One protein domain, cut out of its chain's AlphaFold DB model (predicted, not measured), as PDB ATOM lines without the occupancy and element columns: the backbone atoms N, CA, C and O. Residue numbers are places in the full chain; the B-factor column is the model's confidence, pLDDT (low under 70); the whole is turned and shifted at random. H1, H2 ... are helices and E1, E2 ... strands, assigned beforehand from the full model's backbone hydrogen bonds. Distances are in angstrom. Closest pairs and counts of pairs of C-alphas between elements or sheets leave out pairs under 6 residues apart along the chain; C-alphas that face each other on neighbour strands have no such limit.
ATOM      1  N   LEU A  21     -11.027  56.553 134.138       89.94
ATOM      2  CA  LEU A  21     -10.309  55.497 133.437       89.94
ATOM      3  C   LEU A  21      -9.388  56.148 132.409       89.94
ATOM      4  O   LEU A  21      -9.852  56.928 131.583       89.94
ATOM      5  N   ASP A  22      -8.106  55.812 132.452       88.00
ATOM      6  CA  ASP A  22      -7.170  56.069 131.360       88.00
ATOM      7  C   ASP A  22      -6.741  54.721 130.785       88.00
ATOM      8  O   ASP A  22      -6.152  53.899 131.492       88.00
ATOM      9  N   LEU A  23      -7.129  54.477 129.537       87.31
ATOM     10  CA  LEU A  23      -6.911  53.234 128.818       87.31
ATOM     11  C   LEU A  23      -5.951  53.489 127.663       87.31
ATOM     12  O   LEU A  23      -6.285  54.200 126.717       87.31
ATOM     13  N   GLN A  24      -4.781  52.861 127.726       85.50
ATOM     14  CA  GLN A  24      -3.766  52.944 126.679       85.50
ATOM     15  C   GLN A  24      -3.569  51.574 126.036       85.50
ATOM     16  O   GLN A  24      -3.374  50.579 126.742       85.50
ATOM     17  N   ILE A  25      -3.638  51.532 124.706       81.75
ATOM     18  CA  ILE A  25      -3.597  50.308 123.907       81.75
ATOM     19  C   ILE A  25      -2.518  50.427 122.839       81.75
ATOM     20  O   ILE A  25      -2.504  51.381 122.060       81.75
ATOM     21  N   PHE A  26      -1.640  49.426 122.809       74.38
ATOM     22  CA  PHE A  26      -0.501  49.316 121.901       74.38
ATOM     23  C   PHE A  26      -0.555  47.979 121.151       74.38
ATOM     24  O   PHE A  26       0.251  47.092 121.412       74.38
ATOM     25  N   THR A  27      -1.589  47.766 120.338       70.44
ATOM     26  CA  THR A  27      -1.776  46.580 119.476       70.44
ATOM     27  C   THR A  27      -3.150  46.657 118.801       70.44
ATOM     28  O   THR A  27      -3.974  47.509 119.143       70.44
ATOM     29  N   GLU A  28      -3.411  45.734 117.873       66.56
ATOM     30  CA  GLU A  28      -4.767  45.332 117.513       66.56
ATOM     31  C   GLU A  28      -5.562  45.013 118.782       66.56
ATOM     32  O   GLU A  28      -5.149  44.212 119.626       66.56
ATOM     33  N   PHE A  29      -6.691  45.687 118.923       71.56
ATOM     34  CA  PHE A  29      -7.626  45.517 120.016       71.56
ATOM     35  C   PHE A  29      -8.994  45.252 119.419       71.56
ATOM     36  O   PHE A  29      -9.247  45.612 118.281       71.56
ATOM     37  N   ASP A  30      -9.875  44.598 120.155       78.56
ATOM     38  CA  ASP A  30     -11.244  44.422 119.695       78.56
ATOM     39  C   ASP A  30     -12.106  45.537 120.293       78.56
ATOM     40  O   ASP A  30     -12.125  45.737 121.512       78.56
ATOM     41  N   ILE A  31     -12.851  46.258 119.456       82.00
ATOM     42  CA  ILE A  31     -13.788  47.280 119.926       82.00
ATOM     43  C   ILE A  31     -14.867  46.681 120.848       82.00
ATOM     44  O   ILE A  31     -15.326  47.348 121.778       82.00
ATOM     45  N   HIS A  32     -15.214  45.399 120.677       83.44
ATOM     46  CA  HIS A  32     -16.092  44.683 121.602       83.44
ATOM     47  C   HIS A  32     -15.458  44.551 122.992       83.44
ATOM     48  O   HIS A  32     -16.143  44.681 124.008       83.44
ATOM     49  N   SER A  33     -14.135  44.386 123.072       84.31
ATOM     50  CA  SER A  33     -13.429  44.399 124.359       84.31
ATOM     51  C   SER A  33     -13.497  45.779 125.020       84.31
ATOM     52  O   SER A  33     -13.687  45.855 126.236       84.31
ATOM     53  N   LEU A  34     -13.426  46.872 124.245       85.31
ATOM     54  CA  LEU A  34     -13.638  48.228 124.777       85.31
ATOM     55  C   LEU A  34     -15.019  48.349 125.416       85.31
ATOM     56  O   LEU A  34     -15.168  48.851 126.532       85.31
ATOM     57  N   HIS A  35     -16.026  47.885 124.683       87.00
ATOM     58  CA  HIS A  35     -17.415  47.913 125.105       87.00
ATOM     59  C   HIS A  35     -17.615  47.155 126.423       87.00
ATOM     60  O   HIS A  35     -18.171  47.731 127.359       87.00
ATOM     61  N   HIS A  36     -17.077  45.939 126.549       86.62
ATOM     62  CA  HIS A  36     -17.135  45.170 127.794       86.62
ATOM     63  C   HIS A  36     -16.431  45.868 128.964       86.62
ATOM     64  O   HIS A  36     -16.992  45.932 130.058       86.62
ATOM     65  N   ILE A  37     -15.242  46.447 128.751       87.50
ATOM     66  CA  ILE A  37     -14.524  47.192 129.801       87.50
ATOM     67  C   ILE A  37     -15.375  48.356 130.313       87.50
ATOM     68  O   ILE A  37     -15.533  48.524 131.523       87.50
ATOM     69  N   LEU A  38     -15.932  49.157 129.404       88.88
ATOM     70  CA  LEU A  38     -16.730  50.326 129.770       88.88
ATOM     71  C   LEU A  38     -18.049  49.932 130.441       88.88
ATOM     72  O   LEU A  38     -18.483  50.603 131.375       88.88
ATOM     73  N   HIS A  39     -18.650  48.814 130.029       88.06
ATOM     74  CA  HIS A  39     -19.842  48.259 130.669       88.06
ATOM     75  C   HIS A  39     -19.602  47.833 132.123       88.06
ATOM     76  O   HIS A  39     -20.440  48.046 132.998       88.06
ATOM     77  N   CYS A  40     -18.407  47.328 132.426       87.81
ATOM     78  CA  CYS A  40     -18.012  47.009 133.795       87.81
ATOM     79  C   CYS A  40     -17.836  48.258 134.684       87.81
ATOM     80  O   CYS A  40     -17.685  48.121 135.898       87.81
ATOM     81  N   ILE A  41     -17.868  49.480 134.137       89.38
ATOM     82  CA  ILE A  41     -17.634  50.731 134.875       89.38
ATOM     83  C   ILE A  41     -18.827  51.692 134.678       89.38
ATOM     84  O   ILE A  41     -18.690  52.774 134.105       89.38
ATOM     85  N   PRO A  42     -20.020  51.360 135.209       87.44
ATOM     86  CA  PRO A  42     -21.275  52.079 134.916       87.44
ATOM     87  C   PRO A  42     -21.309  53.537 135.415       87.44
ATOM     88  O   PRO A  42     -22.187  54.334 135.085       87.44
ATOM     89  N   ASN A  43     -20.354  53.888 136.269       89.62
ATOM     90  CA  ASN A  43     -20.256  55.163 136.961       89.62
ATOM     91  C   ASN A  43     -19.097  56.031 136.456       89.62
ATOM     92  O   ASN A  43     -18.748  57.009 137.125       89.62
ATOM     93  N   LEU A  44     -18.511  55.663 135.314       91.38
ATOM     94  CA  LEU A  44     -17.417  56.387 134.685       91.38
ATOM     95  C   LEU A  44     -17.843  57.820 134.340       91.38
ATOM     96  O   LEU A  44     -18.881  58.034 133.718       91.38
ATOM     97  N   GLN A  45     -17.037  58.788 134.764       91.75
ATOM     98  CA  GLN A  45     -17.231  60.220 134.524       91.75
ATOM     99  C   GLN A  45     -16.152  60.769 133.594       91.75
ATOM    100  O   GLN A  45     -16.455  61.552 132.697       91.75
ATOM    101  N   ASP A  46     -14.919  60.295 133.758       91.19
ATOM    102  CA  ASP A  46     -13.773  60.758 132.989       91.19
ATOM    103  C   ASP A  46     -13.121  59.570 132.289       91.19
ATOM    104  O   ASP A  46     -12.631  58.649 132.943       91.19
ATOM    105  N   PHE A  47     -13.088  59.598 130.963       90.00
ATOM    106  CA  PHE A  47     -12.468  58.545 130.172       90.00
ATOM    107  C   PHE A  47     -11.392  59.125 129.261       90.00
ATOM    108  O   PHE A  47     -11.651  60.049 128.496       90.00
ATOM    109  N   SER A  48     -10.176  58.598 129.354       89.12
ATOM    110  CA  SER A  48      -9.105  58.857 128.398       89.12
ATOM    111  C   SER A  48      -8.794  57.564 127.663       89.12
ATOM    112  O   SER A  48      -8.631  56.518 128.286       89.12
ATOM    113  N   PHE A  49      -8.764  57.635 126.341       88.25
ATOM    114  CA  PHE A  49      -8.469  56.510 125.479       88.25
ATOM    115  C   PHE A  49      -7.326  56.873 124.545       88.25
ATOM    116  O   PHE A  49      -7.460  57.766 123.708       88.25
ATOM    117  N   THR A  50      -6.206  56.178 124.698       86.44
ATOM    118  CA  THR A  50      -5.029  56.336 123.851       86.44
ATOM    119  C   THR A  50      -4.846  55.079 123.021       86.44
ATOM    120  O   THR A  50      -4.603  53.999 123.561       86.44
ATOM    121  N   LEU A  51      -4.948  55.227 121.707       85.62
ATOM    122  CA  LEU A  51      -4.692  54.171 120.750       85.62
ATOM    123  C   LEU A  51      -3.389  54.430 120.010       85.62
ATOM    124  O   LEU A  51      -3.198  55.477 119.391       85.62
ATOM    125  N   ILE A  52      -2.523  53.429 120.029       81.88
ATOM    126  CA  ILE A  52      -1.230  53.463 119.374       81.88
ATOM    127  C   ILE A  52      -1.135  52.241 118.470       81.88
ATOM    128  O   ILE A  52      -1.184  51.107 118.940       81.88
ATOM    129  N   ILE A  53      -1.033  52.485 117.168       80.94
ATOM    130  CA  ILE A  53      -1.064  51.442 116.139       80.94
ATOM    131  C   ILE A  53      -0.007  51.699 115.075       80.94
ATOM    132  O   ILE A  53       0.383  52.834 114.824       80.94
ATOM    133  N   GLU A  54       0.443  50.642 114.417       78.19
ATOM    134  CA  GLU A  54       1.368  50.771 113.290       78.19
ATOM    135  C   GLU A  54       0.612  51.043 111.980       78.19
ATOM    136  O   GLU A  54       1.024  51.909 111.210       78.19
ATOM    137  N   TYR A  55      -0.538  50.387 111.774       79.25
ATOM    138  CA  TYR A  55      -1.288  50.397 110.512       79.25
ATOM    139  C   TYR A  55      -2.730  50.874 110.702       79.25
ATOM    140  O   TYR A  55      -3.421  50.443 111.623       79.25
ATOM    141  N   LEU A  56      -3.191  51.749 109.802       77.81
ATOM    142  CA  LEU A  56      -4.559  52.284 109.805       77.81
ATOM    143  C   LEU A  56      -5.574  51.380 109.097       77.81
ATOM    144  O   LEU A  56      -6.752  51.443 109.422       77.81
ATOM    145  N   ASP A  57      -5.134  50.572 108.134       77.81
ATOM    146  CA  ASP A  57      -6.008  49.735 107.302       77.81
ATOM    147  C   ASP A  57      -6.267  48.385 107.986       77.81
ATOM    148  O   ASP A  57      -5.791  47.335 107.556       77.81
ATOM    149  N   THR A  58      -6.941  48.427 109.138       79.19
ATOM    150  CA  THR A  58      -7.353  47.219 109.862       79.19
ATOM    151  C   THR A  58      -8.850  47.273 110.170       79.19
ATOM    152  O   THR A  58      -9.358  48.352 110.482       79.19
ATOM    153  N   PRO A  59      -9.562  46.128 110.166       82.00
ATOM    154  CA  PRO A  59     -10.992  46.088 110.490       82.00
ATOM    155  C   PRO A  59     -11.323  46.705 111.853       82.00
ATOM    156  O   PRO A  59     -12.355  47.345 112.020       82.00
ATOM    157  N   PHE A  60     -10.411  46.572 112.820       83.44
ATOM    158  CA  PHE A  60     -10.553  47.221 114.118       83.44
ATOM    159  C   PHE A  60     -10.635  48.748 114.005       83.44
ATOM    160  O   PHE A  60     -11.440  49.364 114.700       83.44
ATOM    161  N   ILE A  61      -9.808  49.368 113.159       84.94
ATOM    162  CA  ILE A  61      -9.838  50.821 112.964       84.94
ATOM    163  C   ILE A  61     -11.136  51.243 112.288       84.94
ATOM    164  O   ILE A  61     -11.714  52.242 112.707       84.94
ATOM    165  N   ASP A  62     -11.637  50.469 111.327       85.50
ATOM    166  CA  ASP A  62     -12.938  50.739 110.712       85.50
ATOM    167  C   ASP A  62     -14.067  50.726 111.754       85.50
ATOM    168  O   ASP A  62     -14.852  51.673 111.824       85.50
ATOM    169  N   ASP A  63     -14.106  49.706 112.616       86.25
ATOM    170  CA  ASP A  63     -15.124  49.592 113.664       86.25
ATOM    171  C   ASP A  63     -14.968  50.672 114.747       86.25
ATOM    172  O   ASP A  63     -15.948  51.254 115.221       86.25
ATOM    173  N   LEU A  64     -13.728  50.988 115.130       86.94
ATOM    174  CA  LEU A  64     -13.417  52.068 116.065       86.94
ATOM    175  C   LEU A  64     -13.851  53.433 115.521       86.94
ATOM    176  O   LEU A  64     -14.238  54.312 116.293       86.94
ATOM    177  N   LEU A  65     -13.755  53.627 114.210       86.88
ATOM    178  CA  LEU A  65     -14.149  54.849 113.528       86.88
ATOM    179  C   LEU A  65     -15.621  54.817 113.067       86.88
ATOM    180  O   LEU A  65     -16.051  55.707 112.327       86.88
ATOM    181  N   ASP A  66     -16.447  53.889 113.559       87.69
ATOM    182  CA  ASP A  66     -17.898  53.943 113.375       87.69
ATOM    183  C   ASP A  66     -18.570  54.799 114.465       87.69
ATOM    184  O   ASP A  66     -18.638  54.449 115.649       87.69
ATOM    185  N   GLU A  67     -19.158  55.925 114.046       85.50
ATOM    186  CA  GLU A  67     -19.942  56.809 114.916       85.50
ATOM    187  C   GLU A  67     -21.064  56.062 115.654       85.50
ATOM    188  O   GLU A  67     -21.327  56.320 116.833       85.50
ATOM    189  N   LYS A  68     -21.741  55.123 114.981       86.69
ATOM    190  CA  LYS A  68     -22.863  54.380 115.566       86.69
ATOM    191  C   LYS A  68     -22.404  53.490 116.707       86.69
ATOM    192  O   LYS A  68     -23.174  53.289 117.648       86.69
ATOM    193  N   TYR A  69     -21.187  52.962 116.630       85.31
ATOM    194  CA  TYR A  69     -20.638  52.106 117.669       85.31
ATOM    195  C   TYR A  69     -20.377  52.917 118.938       85.31
ATOM    196  O   TYR A  69     -20.883  52.586 120.014       85.31
ATOM    197  N   TRP A  70     -19.723  54.072 118.799       85.44
ATOM    198  CA  TRP A  70     -19.543  55.008 119.907       85.44
ATOM    199  C   TRP A  70     -20.865  55.488 120.492       85.44
ATOM    200  O   TRP A  70     -21.049  55.448 121.706       85.44
ATOM    201  N   GLN A  71     -21.833  55.870 119.657       84.69
ATOM    202  CA  GLN A  71     -23.157  56.257 120.144       84.69
ATOM    203  C   GLN A  71     -23.793  55.156 121.006       84.69
ATOM    204  O   GLN A  71     -24.377  55.460 122.048       84.69
ATOM    205  N   GLN A  72     -23.663  53.883 120.623       85.38
ATOM    206  CA  GLN A  72     -24.183  52.759 121.406       85.38
ATOM    207  C   GLN A  72     -23.455  52.590 122.743       85.38
ATOM    208  O   GLN A  72     -24.127  52.523 123.775       85.38
ATOM    209  N   ILE A  73     -22.116  52.588 122.744       83.62
ATOM    210  CA  ILE A  73     -21.309  52.499 123.971       83.62
ATOM    211  C   ILE A  73     -21.708  53.613 124.951       83.62
ATOM    212  O   ILE A  73     -22.028  53.356 126.114       83.62
ATOM    213  N   LEU A  74     -21.738  54.858 124.472       79.38
ATOM    214  CA  LEU A  74     -21.932  56.038 125.314       79.38
ATOM    215  C   LEU A  74     -23.352  56.165 125.853       79.38
ATOM    216  O   LEU A  74     -23.558  56.587 126.989       79.38
ATOM    217  N   THR A  75     -24.350  55.833 125.034       80.25
ATOM    218  CA  THR A  75     -25.752  55.948 125.451       80.25
ATOM    219  C   THR A  75     -26.144  54.872 126.451       80.25
ATOM    220  O   THR A  75     -26.942  55.160 127.341       80.25
ATOM    221  N   ARG A  76     -25.598  53.659 126.315       82.19
ATOM    222  CA  ARG A  76     -26.017  52.503 127.113       82.19
ATOM    223  C   ARG A  76     -25.165  52.277 128.357       82.19
ATOM    224  O   ARG A  76     -25.732  51.979 129.401       82.19
ATOM    225  N   HIS A  77     -23.846  52.444 128.264       80.88
ATOM    226  CA  HIS A  77     -22.925  51.914 129.280       80.88
ATOM    227  C   HIS A  77     -22.241  52.993 130.120       80.88
ATOM    228  O   HIS A  77     -22.030  52.798 131.313       80.88
ATOM    229  N   VAL A  78     -21.961  54.162 129.541       83.50
ATOM    230  CA  VAL A  78     -21.270  55.268 130.235       83.50
ATOM    231  C   VAL A  78     -22.110  56.545 130.233       83.50
ATOM    232  O   VAL A  78     -21.675  57.630 129.852       83.50
ATOM    233  N   SER A  79     -23.356  56.421 130.692       83.12
ATOM    234  CA  SER A  79     -24.336  57.518 130.712       83.12
ATOM    235  C   SER A  79     -23.922  58.719 131.576       83.12
ATOM    236  O   SER A  79     -24.401  59.824 131.326       83.12
ATOM    237  N   ASN A  80     -23.018  58.506 132.541       87.56
ATOM    238  CA  ASN A  80     -22.481  59.513 133.462       87.56
ATOM    239  C   ASN A  80     -21.176  60.172 132.985       87.56
ATOM    240  O   ASN A  80     -20.601  60.971 133.729       87.56
ATOM    241  N   LEU A  81     -20.689  59.820 131.790       87.75
ATOM    242  CA  LEU A  81     -19.469  60.393 131.238       87.75
ATOM    243  C   LEU A  81     -19.646  61.911 131.082       87.75
ATOM    244  O   LEU A  81     -20.676  62.368 130.606       87.75
ATOM    245  N   ASN A  82     -18.655  62.690 131.494       88.56
ATOM    246  CA  ASN A  82     -18.635  64.153 131.406       88.56
ATOM    247  C   ASN A  82     -17.396  64.659 130.659       88.56
ATOM    248  O   ASN A  82     -17.399  65.775 130.135       88.56
ATOM    249  N   LYS A  83     -16.336  63.846 130.624       86.69
ATOM    250  CA  LYS A  83     -15.072  64.153 129.969       86.69
ATOM    251  C   LYS A  83     -14.591  62.949 129.176       86.69
ATOM    252  O   LYS A  83     -14.517  61.840 129.706       86.69
ATOM    253  N   PHE A  84     -14.218  63.196 127.926       86.56
ATOM    254  CA  PHE A  84     -13.643  62.185 127.050       86.56
ATOM    255  C   PHE A  84     -12.407  62.725 126.335       86.56
ATOM    256  O   PHE A  84     -12.497  63.698 125.587       86.56
ATOM    257  N   ASN A  85     -11.261  62.089 126.551       86.94
ATOM    258  CA  ASN A  85     -10.039  62.380 125.816       86.94
ATOM    259  C   ASN A  85      -9.728  61.216 124.882       86.94
ATOM    260  O   ASN A  85      -9.630  60.081 125.338       86.94
ATOM    261  N   PHE A  86      -9.511  61.499 123.605       85.81
ATOM    262  CA  PHE A  86      -9.038  60.517 122.641       85.81
ATOM    263  C   PHE A  86      -7.676  60.927 122.096       85.81
ATOM    264  O   PHE A  86      -7.498  62.055 121.636       85.81
ATOM    265  N   HIS A  87      -6.711  60.017 122.122       86.19
ATOM    266  CA  HIS A  87      -5.428  60.204 121.457       86.19
ATOM    267  C   HIS A  87      -5.169  59.036 120.521       86.19
ATOM    268  O   HIS A  87      -5.152  57.891 120.947       86.19
ATOM    269  N   MET A  88      -4.955  59.327 119.242       84.06
ATOM    270  CA  MET A  88      -4.544  58.336 118.257       84.06
ATOM    271  C   MET A  88      -3.117  58.618 117.792       84.06
ATOM    272  O   MET A  88      -2.790  59.755 117.458       84.06
ATOM    273  N   SER A  89      -2.272  57.595 117.743       84.00
ATOM    274  CA  SER A  89      -0.877  57.702 117.324       84.00
ATOM    275  C   SER A  89      -0.531  56.591 116.336       84.00
ATOM    276  O   SER A  89      -0.728  55.422 116.661       84.00
ATOM    277  N   PHE A  90      -0.022  56.935 115.148       82.12
ATOM    278  CA  PHE A  90       0.269  55.940 114.106       82.12
ATOM    279  C   PHE A  90       1.450  56.280 113.190       82.12
ATOM    280  O   PHE A  90       1.859  57.441 113.090       82.12
ATOM    281  N   LEU A  91       2.001  55.265 112.512       79.06
ATOM    282  CA  LEU A  91       3.088  55.426 111.540       79.06
ATOM    283  C   LEU A  91       2.570  55.946 110.194       79.06
ATOM    284  O   LEU A  91       1.492  55.599 109.719       79.06
ATOM    285  N   LYS A  92       3.357  56.808 109.552       69.25
ATOM    286  CA  LYS A  92       2.975  57.543 108.344       69.25
ATOM    287  C   LYS A  92       2.771  56.654 107.120       69.25
ATOM    288  O   LYS A  92       2.038  57.092 106.229       69.25
ATOM    289  N   ASP A  93       3.409  55.489 107.073       62.59
ATOM    290  CA  ASP A  93       3.868  54.932 105.801       62.59
ATOM    291  C   ASP A  93       2.878  54.063 105.019       62.59
ATOM    292  O   ASP A  93       3.110  53.876 103.830       62.59
ATOM    293  N   GLU A  94       1.747  53.603 105.571       56.75
ATOM    294  CA  GLU A  94       0.968  52.568 104.850       56.75
ATOM    295  C   GLU A  94      -0.540  52.819 104.659       56.75
ATOM    296  O   GLU A  94      -1.214  51.999 104.047       56.75
ATOM    297  N   GLY A  95      -1.089  53.973 105.063       62.66
ATOM    298  CA  GLY A  95      -2.530  54.243 104.914       62.66
ATOM    299  C   GLY A  95      -2.891  55.671 104.505       62.66
ATOM    300  O   GLY A  95      -2.262  56.646 104.929       62.66
ATOM    301  N   LEU A  96      -3.957  55.810 103.708       68.50
ATOM    302  CA  LEU A  96      -4.641  57.091 103.530       68.50
ATOM    303  C   LEU A  96      -5.375  57.424 104.831       68.50
ATOM    304  O   LEU A  96      -6.423  56.865 105.131       68.50
ATOM    305  N   PHE A  97      -4.811  58.342 105.612       75.12
ATOM    306  CA  PHE A  97      -5.471  58.854 106.806       75.12
ATOM    307  C   PHE A  97      -6.548  59.876 106.424       75.12
ATOM    308  O   PHE A  97      -6.226  60.983 105.979       75.12
ATOM    309  N   ASP A  98      -7.816  59.520 106.625       79.69
ATOM    310  CA  ASP A  98      -8.938  60.444 106.481       79.69
ATOM    311  C   ASP A  98      -9.289  61.081 107.833       79.69
ATOM    312  O   ASP A  98     -10.007  60.516 108.659       79.69
ATOM    313  N   LEU A  99      -8.799  62.303 108.053       75.44
ATOM    314  CA  LEU A  99      -9.124  63.079 109.251       75.44
ATOM    315  C   LEU A  99     -10.633  63.332 109.384       75.44
ATOM    316  O   LEU A  99     -11.143  63.380 110.501       75.44
ATOM    317  N   ASN A 100     -11.360  63.502 108.274       74.62
ATOM    318  CA  ASN A 100     -12.797  63.756 108.335       74.62
ATOM    319  C   ASN A 100     -13.553  62.518 108.797       74.62
ATOM    320  O   ASN A 100     -14.533  62.668 109.525       74.62
ATOM    321  N   LEU A 101     -13.108  61.322 108.397       81.31
ATOM    322  CA  LEU A 101     -13.665  60.074 108.907       81.31
ATOM    323  C   LEU A 101     -13.574  60.068 110.433       81.31
ATOM    324  O   LEU A 101     -14.613  60.031 111.080       81.31
ATOM    325  N   VAL A 102     -12.372  60.272 110.988       79.12
ATOM    326  CA  VAL A 102     -12.157  60.321 112.444       79.12
ATOM    327  C   VAL A 102     -13.032  61.380 113.115       79.12
ATOM    328  O   VAL A 102     -13.738  61.090 114.075       79.12
ATOM    329  N   LEU A 103     -13.044  62.617 112.613       75.56
ATOM    330  CA  LEU A 103     -13.860  63.679 113.211       75.56
ATOM    331  C   LEU A 103     -15.361  63.344 113.201       75.56
ATOM    332  O   LEU A 103     -16.066  63.671 114.156       75.56
ATOM    333  N   ASN A 104     -15.849  62.677 112.153       78.06
ATOM    334  CA  ASN A 104     -17.240  62.239 112.070       78.06
ATOM    335  C   ASN A 104     -17.541  61.086 113.040       78.06
ATOM    336  O   ASN A 104     -18.586  61.125 113.688       78.06
ATOM    337  N   SER A 105     -16.622  60.132 113.222       81.00
ATOM    338  CA  SER A 105     -16.757  59.019 114.180       81.00
ATOM    339  C   SER A 105     -17.019  59.501 115.605       81.00
ATOM    340  O   SER A 105     -17.805  58.916 116.345       81.00
ATOM    341  N   PHE A 106     -16.390  60.612 115.988       78.31
ATOM    342  CA  PHE A 106     -16.498  61.174 117.333       78.31
ATOM    343  C   PHE A 106     -17.469  62.359 117.420       78.31
ATOM    344  O   PHE A 106     -17.568  63.016 118.460       78.31
ATOM    345  N   ARG A 107     -18.247  62.634 116.366       75.44
ATOM    346  CA  ARG A 107     -19.192  63.761 116.340       75.44
ATOM    347  C   ARG A 107     -20.253  63.677 117.438       75.44
ATOM    348  O   ARG A 107     -20.694  64.707 117.944       75.44
ATOM    349  N   CYS A 108     -20.631  62.467 117.845       74.50
ATOM    350  CA  CYS A 108     -21.557  62.242 118.952       74.50
ATOM    351  C   CYS A 108     -21.025  62.744 120.308       74.50
ATOM    352  O   CYS A 108     -21.821  63.068 121.188       74.50
ATOM    353  N   PHE A 109     -19.702  62.864 120.471       72.31
ATOM    354  CA  PHE A 109     -19.087  63.448 121.659       72.31
ATOM    355  C   PHE A 109     -19.143  64.975 121.632       72.31
ATOM    356  O   PHE A 109     -19.434  65.572 122.665       72.31
ATOM    357  N   LEU A 110     -18.953  65.597 120.457       65.00
ATOM    358  CA  LEU A 110     -19.030  67.058 120.277       65.00
ATOM    359  C   LEU A 110     -20.353  67.632 120.776       65.00
ATOM    360  O   LEU A 110     -20.404  68.720 121.335       65.00
ATOM    361  N   THR A 111     -21.439  66.910 120.516       67.06
ATOM    362  CA  THR A 111     -22.788  67.359 120.856       67.06
ATOM    363  C   THR A 111     -23.158  67.077 122.306       67.06
ATOM    364  O   THR A 111     -24.146  67.630 122.787       67.06
ATOM    365  N   ARG A 112     -22.410  66.205 122.993       68.81
ATOM    366  CA  ARG A 112     -22.789  65.659 124.300       68.81
ATOM    367  C   ARG A 112     -21.875  66.082 125.445       68.81
ATOM    368  O   ARG A 112     -22.357  66.153 126.572       68.81
ATOM    369  N   TYR A 113     -20.597  66.351 125.186       71.44
ATOM    370  CA  TYR A 113     -19.615  66.641 126.228       71.44
ATOM    371  C   TYR A 113     -18.890  67.952 125.938       71.44
ATOM    372  O   TYR A 113     -18.140  68.056 124.974       71.44
ATOM    373  N   ASP A 114     -19.052  68.931 126.826       66.06
ATOM    374  CA  ASP A 114     -18.384  70.235 126.707       66.06
ATOM    375  C   ASP A 114     -16.863  70.142 126.931       66.06
ATOM    376  O   ASP A 114     -16.104  71.011 126.505       66.06
ATOM    377  N   ASN A 115     -16.409  69.074 127.595       70.00
ATOM    378  CA  ASN A 115     -15.019  68.855 127.995       70.00
ATOM    379  C   ASN A 115     -14.427  67.627 127.297       70.00
ATOM    380  O   ASN A 115     -13.983  66.684 127.952       70.00
ATOM    381  N   TRP A 116     -14.439  67.617 125.969       80.12
ATOM    382  CA  TRP A 116     -13.774  66.578 125.188       80.12
ATOM    383  C   TRP A 116     -12.460  67.099 124.586       80.12
ATOM    384  O   TRP A 116     -12.305  68.294 124.317       80.12
ATOM    385  N   HIS A 117     -11.502  66.201 124.379       80.00
ATOM    386  CA  HIS A 117     -10.251  66.508 123.692       80.00
ATOM    387  C   HIS A 117      -9.905  65.397 122.712       80.00
ATOM    388  O   HIS A 117     -10.046  64.219 123.032       80.00
ATOM    389  N   MET A 118      -9.405  65.770 121.537       81.31
ATOM    390  CA  MET A 118      -8.842  64.828 120.584       81.31
ATOM    391  C   MET A 118      -7.456  65.281 120.148       81.31
ATOM    392  O   MET A 118      -7.260  66.428 119.737       81.31
ATOM    393  N   ALA A 119      -6.511  64.352 120.211       80.94
ATOM    394  CA  ALA A 119      -5.168  64.498 119.686       80.94
ATOM    395  C   ALA A 119      -4.902  63.392 118.665       80.94
ATOM    396  O   ALA A 119      -5.290  62.242 118.857       80.94
ATOM    397  N   ILE A 120      -4.224  63.739 117.575       80.19
ATOM    398  CA  ILE A 120      -3.794  62.773 116.567       80.19
ATOM    399  C   ILE A 120      -2.326  63.040 116.269       80.19
ATOM    400  O   ILE A 120      -1.942  64.166 115.945       80.19
ATOM    401  N   SER A 121      -1.506  62.007 116.409       82.31
ATOM    402  CA  SER A 121      -0.072  62.042 116.162       82.31
ATOM    403  C   SER A 121       0.263  61.089 115.027       82.31
ATOM    404  O   SER A 121      -0.172  59.941 115.005       82.31
ATOM    405  N   ARG A 122       1.045  61.580 114.070       79.00
ATOM    406  CA  ARG A 122       1.512  60.802 112.927       79.00
ATOM    407  C   ARG A 122       3.029  60.851 112.910       79.00
ATOM    408  O   ARG A 122       3.590  61.944 112.926       79.00
ATOM    409  N   TRP A 123       3.660  59.687 112.880       80.81
ATOM    410  CA  TRP A 123       5.106  59.532 113.031       80.81
ATOM    411  C   TRP A 123       5.740  59.088 111.726       80.81
ATOM    412  O   TRP A 123       5.179  58.238 111.040       80.81
ATOM    413  N   GLU A 124       6.887  59.659 111.365       77.50
ATOM    414  CA  GLU A 124       7.540  59.308 110.101       77.50
ATOM    415  C   GLU A 124       8.236  57.955 110.188       77.50
ATOM    416  O   GLU A 124       8.210  57.197 109.224       77.50
ATOM    417  N   THR A 125       8.814  57.630 111.345       71.38
ATOM    418  CA  THR A 125       9.553  56.385 111.543       71.38
ATOM    419  C   THR A 125       9.223  55.730 112.878       71.38
ATOM    420  O   THR A 125       8.845  56.376 113.859       71.38
ATOM    421  N   PHE A 126       9.432  54.415 112.934       68.94
ATOM    422  CA  PHE A 126       9.333  53.639 114.170       68.94
ATOM    423  C   PHE A 126      10.359  54.079 115.235       68.94
ATOM    424  O   PHE A 126      10.126  53.969 116.439       68.94
ATOM    425  N   GLU A 127      11.491  54.632 114.796       70.19
ATOM    426  CA  GLU A 127      12.561  55.144 115.656       70.19
ATOM    427  C   GLU A 127      12.168  56.432 116.388       70.19
ATOM    428  O   GLU A 127      12.650  56.666 117.492       70.19
ATOM    429  N   GLU A 128      11.280  57.250 115.817       67.12
ATOM    430  CA  GLU A 128      10.671  58.398 116.507       67.12
ATOM    431  C   GLU A 128       9.508  57.965 117.412       67.12
ATOM    432  O   GLU A 128       9.287  58.534 118.483       67.12
ATOM    433  N   PHE A 129       8.795  56.920 116.993       65.75
ATOM    434  CA  PHE A 129       7.630  56.359 117.669       65.75
ATOM    435  C   PHE A 129       7.974  55.689 119.015       65.75
ATOM    436  O   PHE A 129       7.310  55.954 120.020       65.75
ATOM    437  N   ILE A 130       9.036  54.870 119.076       61.47
ATOM    438  CA  ILE A 130       9.426  54.127 120.293       61.47
ATOM    439  C   ILE A 130       9.848  55.031 121.468       61.47
ATOM    440  O   ILE A 130       9.371  54.796 122.581       61.47
ATOM    441  N   PRO A 131      10.744  56.026 121.311       61.97
ATOM    442  CA  PRO A 131      11.223  56.831 122.433       61.97
ATOM    443  C   PRO A 131      10.126  57.690 123.062       61.97
ATOM    444  O   PRO A 131      10.047  57.762 124.286       61.97
ATOM    445  N   PHE A 132       9.239  58.275 122.246       61.44
ATOM    446  CA  PHE A 132       8.070  59.013 122.734       61.44
ATOM    447  C   PHE A 132       7.189  58.142 123.642       61.44
ATOM    448  O   PHE A 132       6.761  58.566 124.720       61.44
ATOM    449  N   PHE A 133       6.967  56.896 123.228       59.00
ATOM    450  CA  PHE A 133       6.213  55.925 124.005       59.00
ATOM    451  C   PHE A 133       6.959  55.530 125.289       59.00
ATOM    452  O   PHE A 133       6.437  55.692 126.387       59.00
ATOM    453  N   MET A 134       8.217  55.096 125.187       58.31
ATOM    454  CA  MET A 134       9.003  54.614 126.330       58.31
ATOM    455  C   MET A 134       9.217  55.671 127.427       58.31
ATOM    456  O   MET A 134       9.249  55.320 128.610       58.31
ATOM    457  N   ASP A 135       9.332  56.952 127.071       56.72
ATOM    458  CA  ASP A 135       9.461  58.043 128.047       56.72
ATOM    459  C   ASP A 135       8.140  58.355 128.771       56.72
ATOM    460  O   ASP A 135       8.163  58.719 129.950       56.72
ATOM    461  N   SER A 136       6.994  58.130 128.120       53.38
ATOM    462  CA  SER A 136       5.670  58.221 128.756       53.38
ATOM    463  C   SER A 136       5.493  57.119 129.815       53.38
ATOM    464  O   SER A 136       5.037  57.379 130.924       53.38
ATOM    465  N   TYR A 137       5.990  55.906 129.541       47.41
ATOM    466  CA  TYR A 137       5.957  54.783 130.490       47.41
ATOM    467  C   TYR A 137       6.902  54.964 131.684       47.41
ATOM    468  O   TYR A 137       6.565  54.607 132.818       47.41
ATOM    469  N   ARG A 138       8.110  55.498 131.459       42.91
ATOM    470  CA  ARG A 138       9.145  55.607 132.504       42.91
ATOM    471  C   ARG A 138       8.828  56.617 133.601       42.91
ATOM    472  O   ARG A 138       9.348  56.459 134.705       42.91
ATOM    473  N   ASN A 139       7.988  57.610 133.328       38.97
ATOM    474  CA  ASN A 139       7.660  58.640 134.312       38.97
ATOM    475  C   ASN A 139       6.512  58.247 135.260       38.97
ATOM    476  O   ASN A 139       6.380  58.870 136.307       38.97
ATOM    477  N   GLU A 140       5.744  57.192 134.957       41.53
ATOM    478  CA  GLU A 140       4.452  56.945 135.628       41.53
ATOM    479  C   GLU A 140       4.298  55.501 136.157       41.53
ATOM    480  O   GLU A 140       3.465  55.221 137.015       41.53
ATOM    481  N   SER A 141       5.172  54.572 135.747       35.50
ATOM    482  CA  SER A 141       5.112  53.144 136.123       35.50
ATOM    483  C   SER A 141       5.648  52.806 137.527       35.50
ATOM    484  O   SER A 141       6.208  51.729 137.744       35.50
ATOM    485  N   ARG A 142       5.512  53.707 138.504       32.47
ATOM    486  CA  ARG A 142       5.891  53.443 139.902       32.47
ATOM    487  C   ARG A 142       4.701  53.336 140.850       32.47
ATOM    488  O   ARG A 142       4.863  53.714 141.995       32.47
ATOM    489  N   GLU A 143       3.568  52.757 140.441       35.09
ATOM    490  CA  GLU A 143       2.671  52.043 141.371       35.09
ATOM    491  C   GLU A 143       1.488  51.324 140.675       35.09
ATOM    492  O   GLU A 143       0.795  51.896 139.847       35.09
ATOM    493  N   TYR A 144       1.250  50.064 141.076       35.62
ATOM    494  CA  TYR A 144       0.036  49.238 140.895       35.62
ATOM    495  C   TYR A 144      -0.406  48.758 139.490       35.62
ATOM    496  O   TYR A 144      -1.419  49.190 138.951       35.62
ATOM    497  N   VAL A 145       0.202  47.659 139.021       32.41
ATOM    498  CA  VAL A 145      -0.417  46.696 138.082       32.41
ATOM    499  C   VAL A 145      -0.457  45.334 138.772       32.41
ATOM    500  O   VAL A 145       0.533  44.619 138.739       32.41
ATOM    501  N   ASN A 146      -1.541  44.981 139.474       32.88
ATOM    502  CA  ASN A 146      -1.663  43.619 140.034       32.88
ATOM    503  C   ASN A 146      -3.088  43.055 140.183       32.88
ATOM    504  O   ASN A 146      -3.220  41.950 140.689       32.88
ATOM    505  N   ASN A 147      -4.152  43.735 139.727       31.25
ATOM    506  CA  ASN A 147      -5.526  43.226 139.918       31.25
ATOM    507  C   ASN A 147      -6.370  43.049 138.639       31.25
ATOM    508  O   ASN A 147      -7.486  42.553 138.740       31.25
ATOM    509  N   LEU A 148      -5.871  43.412 137.450       33.84
ATOM    510  CA  LEU A 148      -6.605  43.256 136.173       33.84
ATOM    511  C   LEU A 148      -5.963  42.263 135.192       33.84
ATOM    512  O   LEU A 148      -6.609  41.840 134.238       33.84
ATOM    513  N   SER A 149      -4.747  41.798 135.488       34.59
ATOM    514  CA  SER A 149      -4.026  40.768 134.727       34.59
ATOM    515  C   SER A 149      -4.704  39.394 134.725       34.59
ATOM    516  O   SER A 149      -4.347  38.545 133.918       34.59
ATOM    517  N   SER A 150      -5.668  39.149 135.617       37.06
ATOM    518  CA  SER A 150      -6.428  37.894 135.660       37.06
ATOM    519  C   SER A 150      -7.689  37.898 134.789       37.06
ATOM    520  O   SER A 150      -8.351  36.868 134.714       37.06
ATOM    521  N   LEU A 151      -8.065  39.042 134.200       34.91
ATOM    522  CA  LEU A 151      -9.307  39.207 133.427       34.91
ATOM    523  C   LEU A 151      -9.069  39.411 131.924       34.91
ATOM    524  O   LEU A 151     -10.009  39.284 131.148       34.91
ATOM    525  N   ILE A 152      -7.837  39.721 131.511       33.38
ATOM    526  CA  ILE A 152      -7.473  40.014 130.121       33.38
ATOM    527  C   ILE A 152      -6.216  39.207 129.795       33.38
ATOM    528  O   ILE A 152      -5.237  39.267 130.540       33.38
ATOM    529  N   ASP A 153      -6.266  38.430 128.711       29.25
ATOM    530  CA  ASP A 153      -5.121  37.672 128.204       29.25
ATOM    531  C   ASP A 153      -3.965  38.647 127.909       29.25
ATOM    532  O   ASP A 153      -4.098  39.599 127.139       29.25
ATOM    533  N   LEU A 154      -2.846  38.462 128.610       28.34
ATOM    534  CA  LEU A 154      -1.752  39.432 128.758       28.34
ATOM    535  C   LEU A 154      -0.870  39.599 127.503       28.34
ATOM    536  O   LEU A 154       0.207  40.188 127.591       28.34
ATOM    537  N   SER A 155      -1.292  39.109 126.336       28.30
ATOM    538  CA  SER A 155      -0.654  39.473 125.062       28.30
ATOM    539  C   SER A 155      -0.956  40.924 124.660       28.30
ATOM    540  O   SER A 155      -0.158  41.538 123.956       28.30
ATOM    541  N   THR A 156      -2.048  41.497 125.175       33.59
ATOM    542  CA  THR A 156      -2.446  42.895 124.978       33.59
ATOM    543  C   THR A 156      -2.013  43.710 126.197       33.59
ATOM    544  O   THR A 156      -2.616  43.620 127.267       33.59
ATOM    545  N   ILE A 157      -0.950  44.509 126.072       32.12
ATOM    546  CA  ILE A 157      -0.497  45.402 127.150       32.12
ATOM    547  C   ILE A 157      -1.546  46.509 127.343       32.12
ATOM    548  O   ILE A 157      -1.545  47.515 126.641       32.12
ATOM    549  N   VAL A 158      -2.448  46.316 128.306       31.75
ATOM    550  CA  VAL A 158      -3.405  47.322 128.782       31.75
ATOM    551  C   VAL A 158      -2.776  48.044 129.971       31.75
ATOM    552  O   VAL A 158      -2.595  47.456 131.038       31.75
ATOM    553  N   THR A 159      -2.420  49.318 129.801       34.06
ATOM    554  CA  THR A 159      -1.907  50.144 130.907       34.06
ATOM    555  C   THR A 159      -3.053  50.987 131.452       34.06
ATOM    556  O   THR A 159      -3.601  51.821 130.736       34.06
ATOM    557  N   LEU A 160      -3.448  50.725 132.701       28.91
ATOM    558  CA  LEU A 160      -4.451  51.505 133.424       28.91
ATOM    559  C   LEU A 160      -3.732  52.517 134.293       28.91
ATOM    560  O   LEU A 160      -3.108  52.150 135.289       28.91
ATOM    561  N   LYS A 161      -3.803  53.785 133.905       30.86
ATOM    562  CA  LYS A 161      -3.145  54.849 134.644       30.86
ATOM    563  C   LYS A 161      -4.127  55.508 135.612       30.86
ATOM    564  O   LYS A 161      -5.218  55.929 135.236       30.86
ATOM    565  N   PHE A 162      -3.724  55.601 136.874       27.23
ATOM    566  CA  PHE A 162      -4.444  56.314 137.925       27.23
ATOM    567  C   PHE A 162      -3.557  57.450 138.410       27.23
ATOM    568  O   PHE A 162      -2.588  57.197 139.117       27.23
TER     569      PHE A 162
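This is residues 21 to 162 of the 179 residues of the protein "Hypothetical protein" of Rotaria sordida (UniProt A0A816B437). A twisted sheet of five strands has five short helices, H1 to H5, gathered loosely on one side and the longest helix, H6, over the other face. Four parallel strands, E1 to E4, build the wall; a long link from H6 brings in the short edge strand E5 antiparallel beside E1. The printed part has 142 residues, with six named helices and five named strands in the chain order E1 H1 E2 H2 H3 E3 H4 H5 E4 H6 E5; the mixed sheet runs E4 E3 E2 E1 E5, and the class is mixed, helices and strands. It is compact and rounded, with a radius of gyration of the C-alphas of 15.1 A and spans of 40 by 39 by 26 A.

Start at E2, residues 46 to 53, an inner strand parallel to E1, residues 21 to 26; N 23 and O 48 are 2.8 A apart, within hydrogen-bond range. On E2's other side is parallel E3, residues 83 to 91, with N 49 and O 85 at 2.8 A. Next comes parallel E4, residues 115 to 123, an edge strand, with N 86 and O 117 at 2.8 A. E5, residues 158 to 160, is the other edge strand, antiparallel to E1, with N 24 and O 159 at 3.4 A. H6, residues 126 to 138, is on the sheet at a height of 9.5 A, over E3 and, only just, with 3 C-alphas, over E2; it runs along the strands, at 21 degrees to E3 on the local plane. H1, residues 31 to 39, only grazes the sheet, and only just touches H2, residues 59 to 64, with 3 pairs of C-alphas within 8 A, the closest Ile 31 and Leu 64 at 6.2 A. H2 is not on the sheet, nor is H3, residues 67 to 76. H3 touches H4, residues 99 to 105, where the closest C-alphas, of Glu 67 and Ser 105, are 3.9 A apart, and H5, residues 107 to 110, at Gln 71 and Cys 108, 6.3 A. H4, only just on the sheet with 5 pairs of C-alphas within 10 A, and H5 only graze it. Three strand-helix-strand units, parallel neighbour strands with helices between, have right-handed crossovers: E1, H1, E2; E2, H2 H3, E3; and E3, H4 H5, E4. Every O i to N i+4 pair is within hydrogen-bond range in H1, H2, H3 and H4, and 7 of 9 in H6; H5 is too short for one.

Find C-alpha 21 at (-10.309, 55.497, 133.437), where E1 begins. E2 spans 23.1 A, E3 27.3 A and E4 26.8 A from first to last C-alpha. H6 runs 18.4 A from C-alpha 126 at (9.333, 53.639, 114.170), and E5 ends at C-alpha 160, (-4.451, 51.505, 133.424).

The C-alphas farthest apart, of Arg 76 and Glu 127, are 40.3 A apart. The printed part has no cut, and the link from H6 to E5, residues 139 to 157, is long. Mean pLDDT of the printed part is 71.0; look for values under 70 at 46 residues, among them 92 to 96 and 128 to 162.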